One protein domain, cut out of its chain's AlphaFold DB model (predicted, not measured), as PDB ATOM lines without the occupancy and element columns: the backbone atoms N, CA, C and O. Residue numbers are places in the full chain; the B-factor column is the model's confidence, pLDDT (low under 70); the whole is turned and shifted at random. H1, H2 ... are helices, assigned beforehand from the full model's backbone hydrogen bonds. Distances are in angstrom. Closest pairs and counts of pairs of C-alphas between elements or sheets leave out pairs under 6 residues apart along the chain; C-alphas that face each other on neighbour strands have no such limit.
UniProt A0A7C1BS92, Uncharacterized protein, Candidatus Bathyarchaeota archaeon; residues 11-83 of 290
ATOM      1  N   SER A  11     146.363 127.126 143.303       92.94
ATOM      2  CA  SER A  11     146.949 125.835 142.939       92.94
ATOM      3  C   SER A  11     146.499 124.700 143.852       92.94
ATOM      4  O   SER A  11     146.173 123.607 143.384       92.94
ATOM      5  N   GLU A  12     146.419 124.942 145.160       93.81
ATOM      6  CA  GLU A  12     145.913 123.950 146.114       93.81
ATOM      7  C   GLU A  12     144.435 123.645 145.866       93.81
ATOM      8  O   GLU A  12     144.033 122.478 145.811       93.81
ATOM      9  N   ILE A  13     143.640 124.694 145.640       95.69
ATOM     10  CA  ILE A  13     142.220 124.578 145.308       95.69
ATOM     11  C   ILE A  13     142.038 123.807 144.000       95.69
ATOM     12  O   ILE A  13     141.246 122.867 143.956       95.69
ATOM     13  N   ALA A  14     142.799 124.127 142.955       95.44
ATOM     14  CA  ALA A  14     142.727 123.462 141.659       95.44
ATOM     15  C   ALA A  14     143.102 121.974 141.741       95.44
ATOM     16  O   ALA A  14     142.422 121.133 141.143       95.44
ATOM     17  N   LYS A  15     144.116 121.615 142.541       95.38
ATOM     18  CA  LYS A  15     144.485 120.212 142.811       95.38
ATOM     19  C   LYS A  15     143.384 119.463 143.560       95.38
ATOM     20  O   LYS A  15     143.081 118.315 143.234       95.38
ATOM     21  N   GLU A  16     142.773 120.077 144.573       95.25
ATOM     22  CA  GLU A  16     141.664 119.461 145.310       95.25
ATOM     23  C   GLU A  16     140.422 119.279 144.424       95.25
ATOM     24  O   GLU A  16     139.825 118.200 144.421       95.25
ATOM     25  N   VAL A  17     140.065 120.293 143.632       95.38
ATOM     26  CA  VAL A  17     138.949 120.230 142.679       95.38
ATOM     27  C   VAL A  17     139.195 119.153 141.624       95.38
ATOM     28  O   VAL A  17     138.311 118.329 141.407       95.38
ATOM     29  N   SER A  18     140.396 119.089 141.036       94.94
ATOM     30  CA  SER A  18     140.748 118.077 140.027       94.94
ATOM     31  C   SER A  18     140.536 116.654 140.546       94.94
ATOM     32  O   SER A  18     139.864 115.853 139.899       94.94
ATOM     33  N   ARG A  19     141.021 116.356 141.761       93.19
ATOM     34  CA  ARG A  19     140.826 115.042 142.400       93.19
ATOM     35  C   ARG A  19     139.348 114.698 142.577       93.19
ATOM     36  O   ARG A  19     138.939 113.580 142.286       93.19
ATOM     37  N   LYS A  20     138.542 115.656 143.045       93.81
ATOM     38  CA  LYS A  20     137.103 115.447 143.269       93.81
ATOM     39  C   LYS A  20     136.326 115.263 141.972       93.81
ATOM     40  O   LYS A  20     135.368 114.502 141.982       93.81
ATOM     41  N   VAL A  21     136.714 115.956 140.900       91.69
ATOM     42  CA  VAL A  21     136.099 115.824 139.571       91.69
ATOM     43  C   VAL A  21     136.339 114.427 139.008       91.69
ATOM     44  O   VAL A  21     135.385 113.755 138.633       91.69
ATOM     45  N   ILE A  22     137.586 113.953 139.033       90.06
ATOM     46  CA  ILE A  22     137.945 112.619 138.522       90.06
ATOM     47  C   ILE A  22     137.230 111.508 139.315       90.06
ATOM     48  O   ILE A  22     136.834 110.491 138.756       90.06
ATOM     49  N   ALA A  23     136.991 111.721 140.611       86.56
ATOM     50  CA  ALA A  23     136.287 110.773 141.473       86.56
ATOM     51  C   ALA A  23     134.744 110.782 141.338       86.56
ATOM     52  O   ALA A  23     134.077 110.040 142.054       86.56
ATOM     53  N   MET A  24     134.140 111.585 140.445       83.56
ATOM     54  CA  MET A  24     132.674 111.776 140.365       83.56
ATOM     55  C   MET A  24     131.850 110.552 139.911       83.56
ATOM     56  O   MET A  24     130.633 110.679 139.737       83.56
ATOM     57  N   VAL A  25     132.465 109.378 139.739       64.50
ATOM     58  CA  VAL A  25     131.808 108.155 139.247       64.50
ATOM     59  C   VAL A  25     130.700 107.669 140.198       64.50
ATOM     60  O   VAL A  25     129.667 107.187 139.733       64.50
ATOM     61  N   GLU A  26     130.832 107.911 141.510       55.34
ATOM     62  CA  GLU A  26     129.811 107.602 142.523       55.34
ATOM     63  C   GLU A  26     129.374 108.863 143.300       55.34
ATOM     64  O   GLU A  26     130.182 109.690 143.719       55.34
ATOM     65  N   ASP A  27     128.061 109.045 143.487       76.31
ATOM     66  CA  ASP A  27     127.459 110.187 144.204       76.31
ATOM     67  C   ASP A  27     127.868 111.582 143.674       76.31
ATOM     68  O   ASP A  27     128.414 112.451 144.370       76.31
ATOM     69  N   LYS A  28     127.558 111.832 142.396       89.00
ATOM     70  CA  LYS A  28     127.863 113.104 141.718       89.00
ATOM     71  C   LYS A  28     127.343 114.348 142.448       89.00
ATOM     72  O   LYS A  28     127.963 115.400 142.367       89.00
ATOM     73  N   TYR A  29     126.208 114.278 143.149       91.38
ATOM     74  CA  TYR A  29     125.615 115.462 143.787       91.38
ATOM     75  C   TYR A  29     126.362 115.870 145.057       91.38
ATOM     76  O   TYR A  29     126.562 117.066 145.285       91.38
ATOM     77  N   ARG A  30     126.837 114.895 145.840       92.94
ATOM     78  CA  ARG A  30     127.733 115.154 146.969       92.94
ATOM     79  C   ARG A  30     129.041 115.777 146.514       92.94
ATOM     80  O   ARG A  30     129.493 116.756 147.108       92.94
ATOM     81  N   HIS A  31     129.620 115.260 145.431       93.50
ATOM     82  CA  HIS A  31     130.845 115.813 144.857       93.50
ATOM     83  C   HIS A  31     130.655 117.259 144.394       93.50
ATOM     84  O   HIS A  31     131.457 118.113 144.762       93.50
ATOM     85  N   ARG A  32     129.544 117.580 143.715       94.75
ATOM     86  CA  ARG A  32     129.194 118.970 143.360       94.75
ATOM     87  C   ARG A  32     129.146 119.885 144.585       94.75
ATOM     88  O   ARG A  32     129.738 120.959 144.564       94.75
ATOM     89  N   TYR A  33     128.487 119.460 145.664       95.19
ATOM     90  CA  TYR A  33     128.436 120.235 146.910       95.19
ATOM     91  C   TYR A  33     129.834 120.441 147.516       95.19
ATOM     92  O   TYR A  33     130.206 121.553 147.890       95.19
ATOM     93  N   SER A  34     130.629 119.370 147.580       94.94
ATOM     94  CA  SER A  34     131.981 119.371 148.147       94.94
ATOM     95  C   SER A  34     132.963 120.227 147.343       94.94
ATOM     96  O   SER A  34     133.768 120.949 147.929       94.94
ATOM     97  N   ILE A  35     132.883 120.194 146.010       96.69
ATOM     98  CA  ILE A  35     133.666 121.066 145.128       96.69
ATOM     99  C   ILE A  35     133.247 122.522 145.331       96.69
ATOM    100  O   ILE A  35     134.105 123.383 145.509       96.69
ATOM    101  N   GLY A  36     131.940 122.797 145.397       97.00
ATOM    102  CA  GLY A  36     131.419 124.125 145.718       97.00
ATOM    103  C   GLY A  36     131.954 124.674 147.041       97.00
ATOM    104  O   GLY A  36     132.367 125.831 147.099       97.00
ATOM    105  N   LYS A  37     132.029 123.830 148.080       96.88
ATOM    106  CA  LYS A  37     132.637 124.169 149.374       96.88
ATOM    107  C   LYS A  37     134.117 124.529 149.242       96.88
ATOM    108  O   LYS A  37     134.551 125.511 149.835       96.88
ATOM    109  N   THR A  38     134.888 123.754 148.476       96.81
ATOM    110  CA  THR A  38     136.312 124.028 148.227       96.81
ATOM    111  C   THR A  38     136.493 125.360 147.501       96.81
ATOM    112  O   THR A  38     137.206 126.225 147.995       96.81
ATOM    113  N   LEU A  39     135.776 125.580 146.395       96.19
ATOM    114  CA  LEU A  39     135.802 126.844 145.646       96.19
ATOM    115  C   LEU A  39     135.405 128.043 146.516       96.19
ATOM    116  O   LEU A  39     135.930 129.142 146.355       96.19
ATOM    117  N   TYR A  40     134.481 127.840 147.454       96.19
ATOM    118  CA  TYR A  40     134.024 128.897 148.339       96.19
ATOM    119  C   TYR A  40     135.101 129.382 149.318       96.19
ATOM    120  O   TYR A  40     135.130 130.575 149.605       96.19
ATOM    121  N   LYS A  41     136.025 128.512 149.760       94.94
ATOM    122  CA  LYS A  41     137.179 128.934 150.578       94.94
ATOM    123  C   LYS A  41     138.003 130.005 149.860       94.94
ATOM    124  O   LYS A  41     138.368 131.011 150.458       94.94
ATOM    125  N   LEU A  42     138.248 129.802 148.564       92.88
ATOM    126  CA  LEU A  42     138.958 130.764 147.724       92.88
ATOM    127  C   LEU A  42     138.139 132.043 147.523       92.88
ATOM    128  O   LEU A  42     138.682 133.141 147.590       92.88
ATOM    129  N   TRP A  43     136.823 131.921 147.336       92.06
ATOM    130  CA  TRP A  43     135.931 133.078 147.217       92.06
ATOM    131  C   TRP A  43     135.932 133.964 148.477       92.06
ATOM    132  O   TRP A  43     135.942 135.188 148.360       92.06
ATOM    133  N   GLU A  44     135.966 133.370 149.674       91.56
ATOM    134  CA  GLU A  44     135.996 134.097 150.954       91.56
ATOM    135  C   GLU A  44     137.289 134.899 151.186       91.56
ATOM    136  O   GLU A  44     137.308 135.776 152.048       91.56
ATOM    137  N   THR A  45     138.346 134.684 150.393       89.25
ATOM    138  CA  THR A  45     139.565 135.515 150.447       89.25
ATOM    139  C   THR A  45     139.328 136.963 150.010       89.25
ATOM    140  O   THR A  45     140.126 137.838 150.340       89.25
ATOM    141  N   GLY A  46     138.259 137.231 149.247       85.06
ATOM    142  CA  GLY A  46     137.944 138.563 148.722       85.06
ATOM    143  C   GLY A  46     138.881 139.057 147.611       85.06
ATOM    144  O   GLY A  46     138.737 140.186 147.150       85.06
ATOM    145  N   GLN A  47     139.817 138.227 147.145       86.81
ATOM    146  CA  GLN A  47     140.814 138.608 146.135       86.81
ATOM    147  C   GLN A  47     140.225 138.737 144.718       86.81
ATOM    148  O   GLN A  47     140.813 139.367 143.837       86.81
ATOM    149  N   TYR A  48     139.042 138.164 144.484       84.25
ATOM    150  CA  TYR A  48     138.442 138.041 143.159       84.25
ATOM    151  C   TYR A  48     137.299 139.023 142.932       84.25
ATOM    152  O   TYR A  48     136.305 139.027 143.652       84.25
ATOM    153  N   ARG A  49     137.372 139.773 141.826       78.38
ATOM    154  CA  ARG A  49     136.305 140.705 141.405       78.38
ATOM    155  C   ARG A  49     135.005 140.009 140.992       78.38
ATOM    156  O   ARG A  49     133.947 140.628 141.004       78.38
ATOM    157  N   SER A  50     135.066 138.748 140.563       87.38
ATOM    158  CA  SER A  50     133.876 137.975 140.201       87.38
ATOM    159  C   SER A  50     134.098 136.473 140.358       87.38
ATOM    160  O   SER A  50     135.202 135.964 140.152       87.38
ATOM    161  N   LYS A  51     133.012 135.743 140.648       83.56
ATOM    162  CA  LYS A  51     133.017 134.271 140.726       83.56
ATOM    163  C   LYS A  51     133.480 133.630 139.417       83.56
ATOM    164  O   LYS A  51     134.128 132.593 139.444       83.56
ATOM    165  N   ARG A  52     133.152 134.253 138.277       87.62
ATOM    166  CA  ARG A  52     133.575 133.788 136.949       87.62
ATOM    167  C   ARG A  52     135.095 133.810 136.828       87.62
ATOM    168  O   ARG A  52     135.664 132.777 136.512       87.62
ATOM    169  N   ARG A  53     135.732 134.945 137.139       87.25
ATOM    170  CA  ARG A  53     137.191 135.091 137.049       87.25
ATOM    171  C   ARG A  53     137.917 134.117 137.978       87.25
ATOM    172  O   ARG A  53     138.859 133.466 137.554       87.25
ATOM    173  N   MET A  54     137.421 133.954 139.205       92.75
ATOM    174  CA  MET A  54     137.951 132.954 140.137       92.75
ATOM    175  C   MET A  54     137.871 131.532 139.562       92.75
ATOM    176  O   MET A  54     138.848 130.795 139.597       92.75
ATOM    177  N   CYS A  55     136.718 131.144 139.003       91.75
ATOM    178  CA  CYS A  55     136.553 129.817 138.405       91.75
ATOM    179  C   CYS A  55     137.406 129.636 137.141       91.75
ATOM    180  O   CYS A  55     137.859 128.527 136.895       91.75
ATOM    181  N   GLU A  56     137.634 130.690 136.350       92.94
ATOM    182  CA  GLU A  56     138.540 130.663 135.191       92.94
ATOM    183  C   GLU A  56     139.992 130.407 135.614       92.94
ATOM    184  O   GLU A  56     140.665 129.590 134.993       92.94
ATOM    185  N   GLU A  57     140.466 131.063 136.675       95.75
ATOM    186  CA  GLU A  57     141.818 130.856 137.209       95.75
ATOM    187  C   GLU A  57     141.984 129.444 137.786       95.75
ATOM    188  O   GLU A  57     142.919 128.741 137.407       95.75
ATOM    189  N   VAL A  58     141.022 128.972 138.588       96.44
ATOM    190  CA  VAL A  58     141.024 127.585 139.084       96.44
ATOM    191  C   VAL A  58     141.010 126.590 137.925       96.44
ATOM    192  O   VAL A  58     141.807 125.659 137.919       96.44
ATOM    193  N   TYR A  59     140.139 126.789 136.931       96.25
ATOM    194  CA  TYR A  59     140.022 125.889 135.785       96.25
ATOM    195  C   TYR A  59     141.339 125.769 135.016       96.25
ATOM    196  O   TYR A  59     141.732 124.658 134.677       96.25
ATOM    197  N   ARG A  60     142.056 126.879 134.789       96.75
ATOM    198  CA  ARG A  60     143.361 126.873 134.098       96.75
ATOM    199  C   ARG A  60     144.430 126.069 134.833       96.75
ATOM    200  O   ARG A  60     145.286 125.492 134.176       96.75
ATOM    201  N   GLU A  61     144.373 126.025 136.160       97.19
ATOM    202  CA  GLU A  61     145.322 125.276 136.990       97.19
ATOM    203  C   GLU A  61     144.892 123.823 137.263       97.19
ATOM    204  O   GLU A  61     145.648 123.050 137.855       97.19
ATOM    205  N   MET A  62     143.687 123.420 136.844       96.62
ATOM    206  CA  MET A  62     143.237 122.030 136.954       96.62
ATOM    207  C   MET A  62     144.001 121.108 135.999       96.62
ATOM    208  O   MET A  62     144.456 121.515 134.932       96.62
ATOM    209  N   SER A  63     144.083 119.823 136.355       95.12
ATOM    210  CA  SER A  63     144.628 118.797 135.459       95.12
ATOM    211  C   SER A  63     143.821 118.709 134.160       95.12
ATOM    212  O   SER A  63     142.593 118.821 134.202       95.12
ATOM    213  N   ILE A  64     144.489 118.394 133.048       94.25
ATOM    214  CA  ILE A  64     143.862 118.221 131.727       94.25
ATOM    215  C   ILE A  64     142.704 117.214 131.780       94.25
ATOM    216  O   ILE A  64     141.658 117.455 131.187       94.25
ATOM    217  N   ASP A  65     142.854 116.112 132.517       93.56
ATOM    218  CA  ASP A  65     141.801 115.094 132.607       93.56
ATOM    219  C   ASP A  65     140.556 115.619 133.324       93.56
ATOM    220  O   ASP A  65     139.450 115.452 132.829       93.56
ATOM    221  N   ALA A  66     140.723 116.366 134.417       92.69
ATOM    222  CA  ALA A  66     139.596 117.029 135.069       92.69
ATOM    223  C   ALA A  66     138.943 118.105 134.180       92.69
ATOM    224  O   ALA A  66     137.725 118.247 134.211       92.69
ATOM    225  N   GLN A  67     139.717 118.851 133.381       94.31
ATOM    226  CA  GLN A  67     139.177 119.854 132.449       94.31
ATOM    227  C   GLN A  67     138.299 119.235 131.348       94.31
ATOM    228  O   GLN A  67     137.383 119.892 130.867       94.31
ATOM    229  N   LYS A  68     138.539 117.978 130.953       93.81
ATOM    230  CA  LYS A  68     137.691 117.280 129.967       93.81
ATOM    231  C   LYS A  68     136.302 116.944 130.515       93.81
ATOM    232  O   LYS A  68     135.349 116.877 129.745       93.81
ATOM    233  N   GLU A  69     136.187 116.758 131.827       93.00
ATOM    234  CA  GLU A  69     134.954 116.305 132.483       93.00
ATOM    235  C   GLU A  69     133.996 117.446 132.855       93.00
ATOM    236  O   GLU A  69     132.816 117.214 133.129       93.00
ATOM    237  N   VAL A  70     134.490 118.686 132.935       93.25
ATOM    238  CA  VAL A  70     133.724 119.817 133.479       93.25
ATOM    239  C   VAL A  70     134.005 121.099 132.721       93.25
ATOM    240  O   VAL A  70     135.076 121.291 132.163       93.25
ATOM    241  N   SER A  71     133.072 122.040 132.781       92.88
ATOM    242  CA  SER A  71     133.279 123.401 132.294       92.88
ATOM    243  C   SER A  71     133.485 124.398 133.440       92.88
ATOM    244  O   SER A  71     133.108 124.170 134.592       92.88
ATOM    245  N   ILE A  72     133.982 125.593 133.111       86.94
ATOM    246  CA  ILE A  72     133.960 126.753 134.025       86.94
ATOM    247  C   ILE A  72     132.528 127.037 134.522       86.94
ATOM    248  O   ILE A  72     132.320 127.451 135.666       86.94
ATOM    249  N   GLY A  73     131.526 126.810 133.663       85.50
ATOM    250  CA  GLY A  73     130.113 126.953 134.005       85.50
ATOM    251  C   GLY A  73     129.682 126.001 135.119       85.50
ATOM    252  O   GLY A  73     128.966 126.425 136.029       85.50
ATOM    253  N   ASP A  74     130.176 124.763 135.093       91.50
ATOM    254  CA  ASP A  74     129.912 123.757 136.122       91.50
ATOM    255  C   ASP A  74     130.528 124.151 137.459       91.50
ATOM    256  O   ASP A  74     129.815 124.192 138.461       91.50
ATOM    257  N   LEU A  75     131.803 124.560 137.475       89.88
ATOM    258  CA  LEU A  75     132.473 125.041 138.690       89.88
ATOM    259  C   LEU A  75     131.701 126.196 139.339       89.88
ATOM    260  O   LEU A  75     131.440 126.194 140.546       89.88
ATOM    261  N   ARG A  76     131.259 127.161 138.524       92.25
ATOM    262  CA  ARG A  76     130.443 128.284 138.995       92.25
ATOM    263  C   ARG A  76     129.103 127.811 139.558       92.25
ATOM    264  O   ARG A  76     128.661 128.318 140.587       92.25
ATOM    265  N   ASN A  77     128.451 126.864 138.891       90.94
ATOM    266  CA  ASN A  77     127.175 126.307 139.327       90.94
ATOM    267  C   ASN A  77     127.315 125.571 140.670       90.94
ATOM    268  O   ASN A  77     126.488 125.726 141.560       90.94
ATOM    269  N   TRP A  78     128.402 124.826 140.858       95.00
ATOM    270  CA  TRP A  78     128.685 124.095 142.094       95.00
ATOM    271  C   TRP A  78     129.018 125.026 143.260       95.00
ATOM    272  O   TRP A  78     128.528 124.818 144.369       95.00
ATOM    273  N   LEU A  79     129.763 126.107 143.006       91.38
ATOM    274  CA  LEU A  79     129.955 127.188 143.973       91.38
ATOM    275  C   LEU A  79     128.615 127.802 144.403       91.38
ATOM    276  O   LEU A  79     128.355 127.945 145.597       91.38
ATOM    277  N   CYS A  80     127.748 128.138 143.443       90.81
ATOM    278  CA  CYS A  80     126.423 128.685 143.731       90.81
ATOM    279  C   CYS A  80     125.534 127.689 144.488       90.81
ATOM    280  O   CYS A  80     124.819 128.095 145.400       90.81
ATOM    281  N   PHE A  81     125.604 126.398 144.156       93.31
ATOM    282  CA  PHE A  81     124.892 125.335 144.861       93.31
ATOM    283  C   PHE A  81     125.289 125.269 146.340       93.31
ATOM    284  O   PHE A  81     124.420 125.237 147.215       93.31
ATOM    285  N   TYR A  82     126.592 125.299 146.630       95.69
ATOM    286  CA  TYR A  82     127.085 125.332 148.003       95.69
ATOM    287  C   TYR A  82     126.647 126.606 148.737       95.69
ATOM    288  O   TYR A  82     126.115 126.518 149.840       95.69
ATOM    289  N   GLN A  83     126.817 127.779 148.116       92.56
ATOM    290  CA  GLN A  83     126.428 129.067 148.705       92.56
ATOM    291  C   GLN A  83     124.937 129.129 149.027       92.56
ATOM    292  O   GLN A  83     124.571 129.526 150.128       92.56
TER     293      GLN A  83
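This is residues 11 to 83 of the 290 residues of an uncharacterized protein of Candidatus Bathyarchaeota archaeon (UniProt A0A7C1BS92). What is the overall shape? Two helices side by side, H2 and H1, form a hairpin, and the other three cover one side of it: H5 crosses H2 near its middle, H3 packs across the end holding the start of H1 and the end of H2, and H4 packs on the last part of H1. What is it made of? The printed part has 73 residues with five named helices, H1 to H5 in chain order, and no named strand, an all-helix domain. How large is it? It is compact and rounded, with a radius of gyration of the C-alphas of 10.9 A and spans of 33 by 24 by 19 A.

Where is the longest helix? H2, residues 28 to 43, is 22.2 A long from first to last C-alpha. Where are the others? H1, residues 11 to 22, begins at C-alpha 11 (146.949, 125.835, 142.939) and is 16.6 A long. H3 is residues 51 to 61, 15.7 A, and H4 is residues 64 to 69, 9.1 A. H5, residues 72 to 83, is 16.7 A long and ends at C-alpha 83 (126.428, 129.067, 148.705).

What touches H2? H1 does, in a hairpin at a shallow tilt of 7 degrees, opposite ways, with closest C-alphas Val 17 and Ile 35 at 5.9 A. H5 touches H2 about perpendicular, at 86 degrees, with closest C-alphas Gly 36 and Leu 79 at 3.8 A. Where do H3 and H4 sit? H3 touches H1 at residues 11 to 15 alone, with closest C-alphas Ala 14 and Val 58 at 5.2 A. H4 touches H1 at residues 18 to 22 alone, with closest C-alphas Ser 18 and Ala 66 at 5.2 A, and is apart from H2. How are the backbones? Every O i to N i+4 pair is within hydrogen-bond range in H1, H3 and H5, against 11 of 12 in H2 and 1 of 2 in H4.

How far does it reach? The two C-alphas farthest apart, Glu 26 and Arg 49, are 33.8 A from each other. Are there cuts or weak places? The printed part has no cut and no long link, and pLDDT is under 70 at residues 25 to 26.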